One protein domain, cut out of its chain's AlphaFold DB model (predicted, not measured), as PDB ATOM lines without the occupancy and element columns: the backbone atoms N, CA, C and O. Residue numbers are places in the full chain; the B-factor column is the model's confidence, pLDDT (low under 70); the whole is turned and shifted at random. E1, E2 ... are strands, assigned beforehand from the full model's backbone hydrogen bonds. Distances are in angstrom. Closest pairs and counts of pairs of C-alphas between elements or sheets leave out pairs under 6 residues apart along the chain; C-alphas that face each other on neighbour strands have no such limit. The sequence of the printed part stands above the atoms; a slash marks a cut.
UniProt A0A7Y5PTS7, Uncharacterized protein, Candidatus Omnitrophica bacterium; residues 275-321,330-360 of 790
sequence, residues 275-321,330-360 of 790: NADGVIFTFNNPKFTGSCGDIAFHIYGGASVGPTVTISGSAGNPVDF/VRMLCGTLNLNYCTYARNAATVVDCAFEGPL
ATOM      1  N   ASN A 275      -5.888  41.615  -8.830       75.50
ATOM      2  CA  ASN A 275      -5.836  42.875  -8.086       75.50
ATOM      3  C   ASN A 275      -5.685  44.134  -8.928       75.50
ATOM      4  O   ASN A 275      -5.361  45.201  -8.409       75.50
ATOM      5  N   ALA A 276      -5.956  44.016 -10.223       75.88
ATOM      6  CA  ALA A 276      -5.854  45.134 -11.136       75.88
ATOM      7  C   ALA A 276      -7.059  46.080 -10.980       75.88
ATOM      8  O   ALA A 276      -8.076  45.919 -11.661       75.88
ATOM      9  N   ASP A 277      -6.940  47.062 -10.083       77.94
ATOM     10  CA  ASP A 277      -7.905  48.157  -9.917       77.94
ATOM     11  C   ASP A 277      -8.314  48.731 -11.284       77.94
ATOM     12  O   ASP A 277      -7.468  48.916 -12.145       77.94
ATOM     13  N   GLY A 278      -9.597  49.003 -11.530       79.12
ATOM     14  CA  GLY A 278     -10.065  49.677 -12.754       79.12
ATOM     15  C   GLY A 278     -10.012  48.870 -14.064       79.12
ATOM     16  O   GLY A 278     -10.453  49.381 -15.097       79.12
ATOM     17  N   VAL A 279      -9.521  47.625 -14.055       82.56
ATOM     18  CA  VAL A 279      -9.554  46.734 -15.230       82.56
ATOM     19  C   VAL A 279     -10.909  46.032 -15.338       82.56
ATOM     20  O   VAL A 279     -11.467  45.566 -14.343       82.56
ATOM     21  N   ILE A 280     -11.430  45.937 -16.562       89.88
ATOM     22  CA  ILE A 280     -12.684  45.257 -16.890       89.88
ATOM     23  C   ILE A 280     -12.369  43.883 -17.489       89.88
ATOM     24  O   ILE A 280     -11.828  43.782 -18.589       89.88
ATOM     25  N   PHE A 281     -12.751  42.818 -16.794       92.00
ATOM     26  CA  PHE A 281     -12.692  41.441 -17.273       92.00
ATOM     27  C   PHE A 281     -14.088  40.992 -17.699       92.00
ATOM     28  O   PHE A 281     -15.033  41.067 -16.916       92.00
ATOM     29  N   THR A 282     -14.230  40.515 -18.933       95.88
ATOM     30  CA  THR A 282     -15.509  40.038 -19.478       95.88
ATOM     31  C   THR A 282     -15.369  38.601 -19.962       95.88
ATOM     32  O   THR A 282     -14.582  38.328 -20.861       95.88
ATOM     33  N   PHE A 283     -16.145  37.685 -19.394       96.56
ATOM     34  CA  PHE A 283     -16.223  36.279 -19.774       96.56
ATOM     35  C   PHE A 283     -17.581  36.024 -20.435       96.56
ATOM     36  O   PHE A 283     -18.612  36.034 -19.765       96.56
ATOM     37  N   ASN A 284     -17.585  35.796 -21.746       97.50
ATOM     38  CA  ASN A 284     -18.777  35.564 -22.562       97.50
ATOM     39  C   ASN A 284     -18.854  34.091 -22.969       97.50
ATOM     40  O   ASN A 284     -17.984  33.595 -23.687       97.50
ATOM     41  N   ASN A 285     -19.903  33.404 -22.524       96.25
ATOM     42  CA  ASN A 285     -20.094  31.957 -22.634       96.25
ATOM     43  C   ASN A 285     -18.838  31.145 -22.247       96.25
ATOM     44  O   ASN A 285     -18.410  30.287 -23.028       96.25
ATOM     45  N   PRO A 286     -18.193  31.420 -21.093       94.88
ATOM     46  CA  PRO A 286     -17.089  30.591 -20.637       94.88
ATOM     47  C   PRO A 286     -17.561  29.160 -20.379       94.88
ATOM     48  O   PRO A 286     -18.686  28.926 -19.935       94.88
ATOM     49  N   LYS A 287     -16.664  28.205 -20.613       92.62
ATOM     50  CA  LYS A 287     -16.832  26.821 -20.185       92.62
ATOM     51  C   LYS A 287     -15.845  26.529 -19.064       92.62
ATOM     52  O   LYS A 287     -14.637  26.597 -19.277       92.62
ATOM     53  N   PHE A 288     -16.349  26.192 -17.887       88.19
ATOM     54  CA  PHE A 288     -15.524  25.765 -16.763       88.19
ATOM     55  C   PHE A 288     -15.458  24.241 -16.760       88.19
ATOM     56  O   PHE A 288     -16.492  23.584 -16.729       88.19
ATOM     57  N   THR A 289     -14.256  23.679 -16.867       83.00
ATOM     58  CA  THR A 289     -14.042  22.229 -16.926       83.00
ATOM     59  C   THR A 289     -13.010  21.785 -15.905       83.00
ATOM     60  O   THR A 289     -12.073  22.518 -15.601       83.00
ATOM     61  N   GLY A 290     -13.153  20.547 -15.430       78.62
ATOM     62  CA  GLY A 290     -12.183  19.924 -14.535       78.62
ATOM     63  C   GLY A 290     -12.222  20.484 -13.112       78.62
ATOM     64  O   GLY A 290     -13.197  21.095 -12.679       78.62
ATOM     65  N   SER A 291     -11.160  20.217 -12.358       78.00
ATOM     66  CA  SER A 291     -11.009  20.741 -11.001       78.00
ATOM     67  C   SER A 291     -10.510  22.186 -11.027       78.00
ATOM     68  O   SER A 291      -9.772  22.592 -11.928       78.00
ATOM     69  N   CYS A 292     -10.871  22.936  -9.994       81.38
ATOM     70  CA  CYS A 292     -10.195  24.163  -9.599       81.38
ATOM     71  C   CYS A 292      -9.785  24.064  -8.121       81.38
ATOM     72  O   CYS A 292     -10.179  23.127  -7.423       81.38
ATOM     73  N   GLY A 293      -8.931  24.989  -7.681       82.31
ATOM     74  CA  GLY A 293      -8.423  25.072  -6.313       82.31
ATOM     75  C   GLY A 293      -9.501  25.414  -5.286       82.31
ATOM     76  O   GLY A 293     -10.661  25.064  -5.429       82.31
ATOM     77  N   ASP A 294      -9.131  26.120  -4.227       84.50
ATOM     78  CA  ASP A 294     -10.060  26.526  -3.164       84.50
ATOM     79  C   ASP A 294     -11.115  27.554  -3.623       84.50
ATOM     80  O   ASP A 294     -12.214  27.606  -3.065       84.50
ATOM     81  N   ILE A 295     -10.797  28.353  -4.650       86.31
ATOM     82  CA  ILE A 295     -11.640  29.439  -5.172       86.31
ATOM     83  C   ILE A 295     -11.590  29.453  -6.702       86.31
ATOM     84  O   ILE A 295     -10.503  29.435  -7.273       86.31
ATOM     85  N   ALA A 296     -12.725  29.557  -7.397       88.50
ATOM     86  CA  ALA A 296     -12.710  29.724  -8.852       88.50
ATOM     87  C   ALA A 296     -12.326  31.164  -9.244       88.50
ATOM     88  O   ALA A 296     -11.322  31.355  -9.928       88.50
ATOM     89  N   PHE A 297     -13.055  32.175  -8.766       91.00
ATOM     90  CA  PHE A 297     -12.779  33.588  -9.042       91.00
ATOM     91  C   PHE A 297     -12.390  34.336  -7.774       91.00
ATOM     92  O   PHE A 297     -13.199  34.483  -6.866       91.00
ATOM     93  N   HIS A 298     -11.166  34.850  -7.724       89.69
ATOM     94  CA  HIS A 298     -10.670  35.658  -6.621       89.69
ATOM     95  C   HIS A 298     -10.462  37.113  -7.058       89.69
ATOM     96  O   HIS A 298      -9.564  37.433  -7.835       89.69
ATOM     97  N   ILE A 299     -11.314  38.002  -6.558       89.12
ATOM     98  CA  ILE A 299     -11.269  39.439  -6.815       89.12
ATOM     99  C   ILE A 299     -10.766  40.125  -5.546       89.12
ATOM    100  O   ILE A 299     -11.494  40.259  -4.571       89.12
ATOM    101  N   TYR A 300      -9.518  40.560  -5.529       83.00
ATOM    102  CA  TYR A 300      -8.896  41.160  -4.346       83.00
ATOM    103  C   TYR A 300      -8.135  42.384  -4.809       83.00
ATOM    104  O   TYR A 300      -7.467  42.272  -5.811       83.00
ATOM    105  N   GLY A 301      -8.218  43.543  -4.167       67.69
ATOM    106  CA  GLY A 301      -7.676  44.780  -4.751       67.69
ATOM    107  C   GLY A 301      -6.988  45.684  -3.749       67.69
ATOM    108  O   GLY A 301      -7.000  45.432  -2.544       67.69
ATOM    109  N   GLY A 302      -6.364  46.730  -4.292       62.28
ATOM    110  CA  GLY A 302      -5.813  47.840  -3.523       62.28
ATOM    111  C   GLY A 302      -6.904  48.828  -3.091       62.28
ATOM    112  O   GLY A 302      -8.072  48.687  -3.434       62.28
ATOM    113  N   ALA A 303      -6.516  49.844  -2.321       59.81
ATOM    114  CA  ALA A 303      -7.390  50.681  -1.490       59.81
ATOM    115  C   ALA A 303      -8.432  51.593  -2.198       59.81
ATOM    116  O   ALA A 303      -8.906  52.530  -1.555       59.81
ATOM    117  N   SER A 304      -8.761  51.418  -3.489       72.00
ATOM    118  CA  SER A 304      -9.577  52.400  -4.231       72.00
ATOM    119  C   SER A 304     -10.881  51.878  -4.854       72.00
ATOM    120  O   SER A 304     -11.957  52.255  -4.388       72.00
ATOM    121  N   VAL A 305     -10.830  51.075  -5.925       75.81
ATOM    122  CA  VAL A 305     -12.028  50.734  -6.731       75.81
ATOM    123  C   VAL A 305     -12.139  49.240  -7.053       75.81
ATOM    124  O   VAL A 305     -13.253  48.756  -7.228       75.81
ATOM    125  N   GLY A 306     -11.032  48.490  -7.098       83.88
ATOM    126  CA  GLY A 306     -11.027  47.088  -7.532       83.88
ATOM    127  C   GLY A 306     -11.322  46.894  -9.033       83.88
ATOM    128  O   GLY A 306     -11.616  47.858  -9.750       83.88
ATOM    129  N   PRO A 307     -11.219  45.657  -9.556       87.19
ATOM    130  CA  PRO A 307     -11.584  45.335 -10.936       87.19
ATOM    131  C   PRO A 307     -13.106  45.216 -11.118       87.19
ATOM    132  O   PRO A 307     -13.861  44.998 -10.168       87.19
ATOM    133  N   THR A 308     -13.559  45.298 -12.371       91.94
ATOM    134  CA  THR A 308     -14.914  44.893 -12.775       91.94
ATOM    135  C   THR A 308     -14.842  43.542 -13.473       91.94
ATOM    136  O   THR A 308     -14.162  43.412 -14.484       91.94
ATOM    137  N   VAL A 309     -15.557  42.541 -12.972       94.56
ATOM    138  CA  VAL A 309     -15.630  41.200 -13.555       94.56
ATOM    139  C   VAL A 309     -17.061  40.929 -13.995       94.56
ATOM    140  O   VAL A 309     -17.988  41.004 -13.198       94.56
ATOM    141  N   THR A 310     -17.252  40.604 -15.269       97.25
ATOM    142  CA  THR A 310     -18.548  40.209 -15.830       97.25
ATOM    143  C   THR A 310     -18.457  38.784 -16.349       97.25
ATOM    144  O   THR A 310     -17.619  38.500 -17.200       97.25
ATOM    145  N   ILE A 311     -19.321  37.897 -15.861       97.00
ATOM    146  CA  ILE A 311     -19.462  36.516 -16.327       97.00
ATOM    147  C   ILE A 311     -20.865  36.384 -16.901       97.00
ATOM    148  O   ILE A 311     -21.851  36.578 -16.191       97.00
ATOM    149  N   SER A 312     -20.959  36.093 -18.196       97.62
ATOM    150  CA  SER A 312     -22.236  36.054 -18.899       97.62
ATOM    151  C   SER A 312     -22.388  34.818 -19.773       97.62
ATOM    152  O   SER A 312     -21.485  34.459 -20.527       97.62
ATOM    153  N   GLY A 313     -23.541  34.165 -19.661       96.56
ATOM    154  CA  GLY A 313     -24.013  33.142 -20.589       96.56
ATOM    155  C   GLY A 313     -25.098  33.682 -21.511       96.56
ATOM    156  O   GLY A 313     -25.197  34.881 -21.777       96.56
ATOM    157  N   SER A 314     -25.973  32.787 -21.953       94.88
ATOM    158  CA  SER A 314     -27.188  33.141 -22.686       94.88
ATOM    159  C   SER A 314     -28.366  32.282 -22.234       94.88
ATOM    160  O   SER A 314     -28.170  31.203 -21.682       94.88
ATOM    161  N   ALA A 315     -29.601  32.712 -22.507       91.94
ATOM    162  CA  ALA A 315     -30.811  31.994 -22.087       91.94
ATOM    163  C   ALA A 315     -30.861  30.516 -22.534       91.94
ATOM    164  O   ALA A 315     -31.442  29.686 -21.844       91.94
ATOM    165  N   GLY A 316     -30.255  30.181 -23.681       92.69
ATOM    166  CA  GLY A 316     -30.175  28.804 -24.189       92.69
ATOM    167  C   GLY A 316     -28.890  28.059 -23.818       92.69
ATOM    168  O   GLY A 316     -28.787  26.866 -24.088       92.69
ATOM    169  N   ASN A 317     -27.910  28.752 -23.243       93.50
ATOM    170  CA  ASN A 317     -26.619  28.199 -22.854       93.50
ATOM    171  C   ASN A 317     -26.092  28.987 -21.643       93.50
ATOM    172  O   ASN A 317     -25.235  29.864 -21.813       93.50
ATOM    173  N   PRO A 318     -26.674  28.772 -20.447       94.31
ATOM    174  CA  PRO A 318     -26.201  29.433 -19.244       94.31
ATOM    175  C   PRO A 318     -24.784  28.966 -18.897       94.31
ATOM    176  O   PRO A 318     -24.371  27.860 -19.249       94.31
ATOM    177  N   VAL A 319     -24.036  29.814 -18.197       93.81
ATOM    178  CA  VAL A 319     -22.720  29.448 -17.667       93.81
ATOM    179  C   VAL A 319     -22.913  28.525 -16.480       93.81
ATOM    180  O   VAL A 319     -23.362  28.982 -15.431       93.81
ATOM    181  N   ASP A 320     -22.549  27.255 -16.627       90.12
ATOM    182  CA  ASP A 320     -22.521  26.312 -15.513       90.12
ATOM    183  C   ASP A 320     -21.155  26.341 -14.823       90.12
ATOM    184  O   ASP A 320     -20.117  26.048 -15.426       90.12
ATOM    185  N   PHE A 321     -21.150  26.691 -13.538       84.06
ATOM    186  CA  PHE A 321     -19.979  26.507 -12.689       84.06
ATOM    187  C   PHE A 321     -19.884  25.024 -12.295       84.06
ATOM    188  O   PHE A 321     -20.231  24.643 -11.174       84.06
ATOM    189  N   VAL A 330     -16.945  32.434  -6.124       91.62
ATOM    190  CA  VAL A 330     -16.396  33.786  -6.162       91.62
ATOM    191  C   VAL A 330     -16.037  34.261  -4.758       91.62
ATOM    192  O   VAL A 330     -16.874  34.261  -3.858       91.62
ATOM    193  N   ARG A 331     -14.793  34.715  -4.589       90.69
ATOM    194  CA  ARG A 331     -14.332  35.491  -3.436       90.69
ATOM    195  C   ARG A 331     -14.048  36.922  -3.854       90.69
ATOM    196  O   ARG A 331     -13.362  37.124  -4.857       90.69
ATOM    197  N   MET A 332     -14.524  37.899  -3.083       91.06
ATOM    198  CA  MET A 332     -14.287  39.318  -3.370       91.06
ATOM    199  C   MET A 332     -13.893  40.121  -2.131       91.06
ATOM    200  O   MET A 332     -14.559  40.010  -1.113       91.06
ATOM    201  N   LEU A 333     -12.889  40.992  -2.238       87.62
ATOM    202  CA  LEU A 333     -12.542  41.988  -1.207       87.62
ATOM    203  C   LEU A 333     -12.834  43.438  -1.644       87.62
ATOM    204  O   LEU A 333     -12.748  44.362  -0.839       87.62
ATOM    205  N   CYS A 334     -13.152  43.641  -2.924       88.25
ATOM    206  CA  CYS A 334     -13.435  44.934  -3.549       88.25
ATOM    207  C   CYS A 334     -14.072  44.728  -4.935       88.25
ATOM    208  O   CYS A 334     -14.136  43.602  -5.434       88.25
ATOM    209  N   GLY A 335     -14.408  45.819  -5.621       91.12
ATOM    210  CA  GLY A 335     -14.690  45.801  -7.054       91.12
ATOM    211  C   GLY A 335     -16.146  45.526  -7.394       91.12
ATOM    212  O   GLY A 335     -17.042  45.609  -6.556       91.12
ATOM    213  N   THR A 336     -16.383  45.234  -8.670       93.69
ATOM    214  CA  THR A 336     -17.719  44.948  -9.205       93.69
ATOM    215  C   THR A 336     -17.757  43.553  -9.813       93.69
ATOM    216  O   THR A 336     -16.899  43.215 -10.625       93.69
ATOM    217  N   LEU A 337     -18.767  42.762  -9.464       96.25
ATOM    218  CA  LEU A 337     -19.067  41.471 -10.073       96.25
ATOM    219  C   LEU A 337     -20.452  41.509 -10.713       96.25
ATOM    220  O   LEU A 337     -21.437  41.807 -10.044       96.25
ATOM    221  N   ASN A 338     -20.528  41.134 -11.987       97.69
ATOM    222  CA  ASN A 338     -21.777  40.952 -12.715       97.69
ATOM    223  C   ASN A 338     -21.898  39.488 -13.155       97.69
ATOM    224  O   ASN A 338     -21.063  39.002 -13.918       97.69
ATOM    225  N   LEU A 339     -22.942  38.797 -12.704       97.06
ATOM    226  CA  LEU A 339     -23.304  37.442 -13.118       97.06
ATOM    227  C   LEU A 339     -24.592  37.512 -13.946       97.06
ATOM    228  O   LEU A 339     -25.603  38.015 -13.462       97.06
ATOM    229  N   ASN A 340     -24.573  37.020 -15.186       97.94
ATOM    230  CA  ASN A 340     -25.744  37.030 -16.066       97.94
ATOM    231  C   ASN A 340     -25.930  35.679 -16.761       97.94
ATOM    232  O   ASN A 340     -25.004  35.192 -17.406       97.94
ATOM    233  N   TYR A 341     -27.122  35.085 -16.682       97.31
ATOM    234  CA  TYR A 341     -27.374  33.727 -17.190       97.31
ATOM    235  C   TYR A 341     -26.381  32.697 -16.635       97.31
ATOM    236  O   TYR A 341     -25.799  31.907 -17.380       97.31
ATOM    237  N   CYS A 342     -26.156  32.718 -15.323       95.12
ATOM    238  CA  CYS A 342     -25.316  31.744 -14.637       95.12
ATOM    239  C   CYS A 342     -26.173  30.671 -13.963       95.12
ATOM    240  O   CYS A 342     -27.241  30.961 -13.418       95.12
ATOM    241  N   THR A 343     -25.682  29.438 -13.959       92.19
ATOM    242  CA  THR A 343     -26.246  28.331 -13.193       92.19
ATOM    243  C   THR A 343     -25.223  27.753 -12.236       92.19
ATOM    244  O   THR A 343     -24.033  27.666 -12.536       92.19
ATOM    245  N   TYR A 344     -25.701  27.333 -11.070       85.62
ATOM    246  CA  TYR A 344     -24.891  26.607 -10.105       85.62
ATOM    247  C   TYR A 344     -25.747  25.595  -9.366       85.62
ATOM    248  O   TYR A 344     -26.825  25.958  -8.912       85.62
ATOM    249  N   ALA A 345     -25.305  24.345  -9.237       81.44
ATOM    250  CA  ALA A 345     -26.148  23.293  -8.656       81.44
ATOM    251  C   ALA A 345     -25.475  22.403  -7.603       81.44
ATOM    252  O   ALA A 345     -26.114  21.481  -7.089       81.44
ATOM    253  N   ARG A 346     -24.181  22.602  -7.315       69.00
ATOM    254  CA  ARG A 346     -23.338  21.528  -6.756       69.00
ATOM    255  C   ARG A 346     -22.735  21.764  -5.363       69.00
ATOM    256  O   ARG A 346     -21.914  20.939  -4.975       69.00
ATOM    257  N   ASN A 347     -23.069  22.811  -4.599       63.00
ATOM    258  CA  ASN A 347     -22.213  23.170  -3.452       63.00
ATOM    259  C   ASN A 347     -22.907  23.584  -2.153       63.00
ATOM    260  O   ASN A 347     -23.828  24.375  -2.170       63.00
ATOM    261  N   ALA A 348     -22.322  23.167  -1.029       60.94
ATOM    262  CA  ALA A 348     -22.587  23.640   0.324       60.94
ATOM    263  C   ALA A 348     -21.824  24.936   0.698       60.94
ATOM    264  O   ALA A 348     -21.635  25.186   1.887       60.94
ATOM    265  N   ALA A 349     -21.360  25.735  -0.268       71.19
ATOM    266  CA  ALA A 349     -20.747  27.046  -0.033       71.19
ATOM    267  C   ALA A 349     -21.603  28.176  -0.627       71.19
ATOM    268  O   ALA A 349     -22.465  27.950  -1.484       71.19
ATOM    269  N   THR A 350     -21.356  29.398  -0.160       82.19
ATOM    270  CA  THR A 350     -21.987  30.619  -0.671       82.19
ATOM    271  C   THR A 350     -21.446  30.951  -2.063       82.19
ATOM    272  O   THR A 350     -20.272  30.722  -2.332       82.19
ATOM    273  N   VAL A 351     -22.283  31.471  -2.969       87.00
ATOM    274  CA  VAL A 351     -21.848  31.782  -4.348       87.00
ATOM    275  C   VAL A 351     -20.817  32.913  -4.374       87.00
ATOM    276  O   VAL A 351     -19.779  32.777  -5.022       87.00
ATOM    277  N   VAL A 352     -21.098  34.007  -3.663       90.19
ATOM    278  CA  VAL A 352     -20.204  35.162  -3.516       90.19
ATOM    279  C   VAL A 352     -19.860  35.350  -2.044       90.19
ATOM    280  O   VAL A 352     -20.754  35.586  -1.236       90.19
ATOM    281  N   ASP A 353     -18.578  35.265  -1.697       89.06
ATOM    282  CA  ASP A 353     -18.091  35.401  -0.321       89.06
ATOM    283  C   ASP A 353     -17.031  36.503  -0.192       89.06
ATOM    284  O   ASP A 353     -16.010  36.500  -0.880       89.06
ATOM    285  N   CYS A 354     -17.262  37.436   0.725       83.75
ATOM    286  CA  CYS A 354     -16.346  38.526   1.049       83.75
ATOM    287  C   CYS A 354     -15.772  38.432   2.472       83.75
ATOM    288  O   CYS A 354     -15.073  39.342   2.904       83.75
ATOM    289  N   ALA A 355     -16.056  37.356   3.212       73.25
ATOM    290  CA  ALA A 355     -15.935  37.320   4.668       73.25
ATOM    291  C   ALA A 355     -14.704  36.570   5.214       73.25
ATOM    292  O   ALA A 355     -14.788  36.033   6.315       73.25
ATOM    293  N   PHE A 356     -13.584  36.451   4.484       68.38
ATOM    294  CA  PHE A 356     -12.524  35.506   4.900       68.38
ATOM    295  C   PHE A 356     -11.067  35.992   4.843       68.38
ATOM    296  O   PHE A 356     -10.248  35.481   5.598       68.38
ATOM    297  N   GLU A 357     -10.695  36.949   3.986       72.00
ATOM    298  CA  GLU A 357      -9.269  37.266   3.733       72.00
ATOM    299  C   GLU A 357      -8.831  38.663   4.216       72.00
ATOM    300  O   GLU A 357      -7.780  39.164   3.823       72.00
ATOM    301  N   GLY A 358      -9.598  39.273   5.122       73.62
ATOM    302  CA  GLY A 358      -9.280  40.562   5.732       73.62
ATOM    303  C   GLY A 358     -10.371  41.614   5.528       73.62
ATOM    304  O   GLY A 358     -11.412  41.326   4.935       73.62
ATOM    305  N   PRO A 359     -10.153  42.831   6.056       74.06
ATOM    306  CA  PRO A 359     -11.183  43.853   6.086       74.06
ATOM    307  C   PRO A 359     -11.551  44.327   4.682       74.06
ATOM    308  O   PRO A 359     -10.684  44.547   3.832       74.06
ATOM    309  N   LEU A 360     -12.844  44.574   4.476       79.88
ATOM    310  CA  LEU A 360     -13.322  45.266   3.284       79.88
ATOM    311  C   LEU A 360     -12.920  46.736   3.400       79.88
ATOM    312  O   LEU A 360     -13.397  47.460   4.269       79.88
TER     313      LEU A 360
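What this domain is: This is residues 275 to 321 and 330 to 360 of the 790 residues of an uncharacterized protein of Candidatus Omnitrophica bacterium (UniProt A0A7Y5PTS7). With little regular structure, the chain winds in three stacked turns, a short solenoid: E1, E3 and E5 stack along one side, E2, E4 and E7 along another, and E6 lies on a third. The printed part has 78 residues with seven named strands, E1 to E7 in chain order, and no named helix; the class is all strand, with 31 residues in named elements. Both sheets, E1 E3 E5 and E2 E4 E7, are parallel. The whole is compact, with a radius of gyration of the C-alphas of 13.0 A and spans of 39 by 27 by 18 A.

Where its parts are: E1, residues 280 to 284, begins at C-alpha (-12.684, 45.257, -16.890). E2 is 295 to 299, E3 308 to 312, 13.0 A long, E4 330 to 332, E5 335 to 340, 16.7 A long, and E6 342 to 344. E7, 350 to 353, ends at C-alpha (-18.091, 35.401, -0.321).

How they stand to each other: Within hydrogen-bond range are N 281 of E1 and O 308 of E3, 2.8 A, and N 309 of E3 and O 336 of E5, 2.8 A. So are N 299 of E2 and O 331 of E4, 2.8 A, and N 353 of E7 and O 330 of E4, 2.9 A. E5 runs on into E6 at 87 degrees; residues 342 to 343 of E6 pair parallel with 319 to 320. E1 and E7 are apart.

The domain as a whole: Residues 322 to 329 are not printed; C-alphas 321 and 330 are 10.4 A apart. Of the links printed whole, none is long. Confidence is under 70 at residues 301 to 303, 346 to 348 and 356.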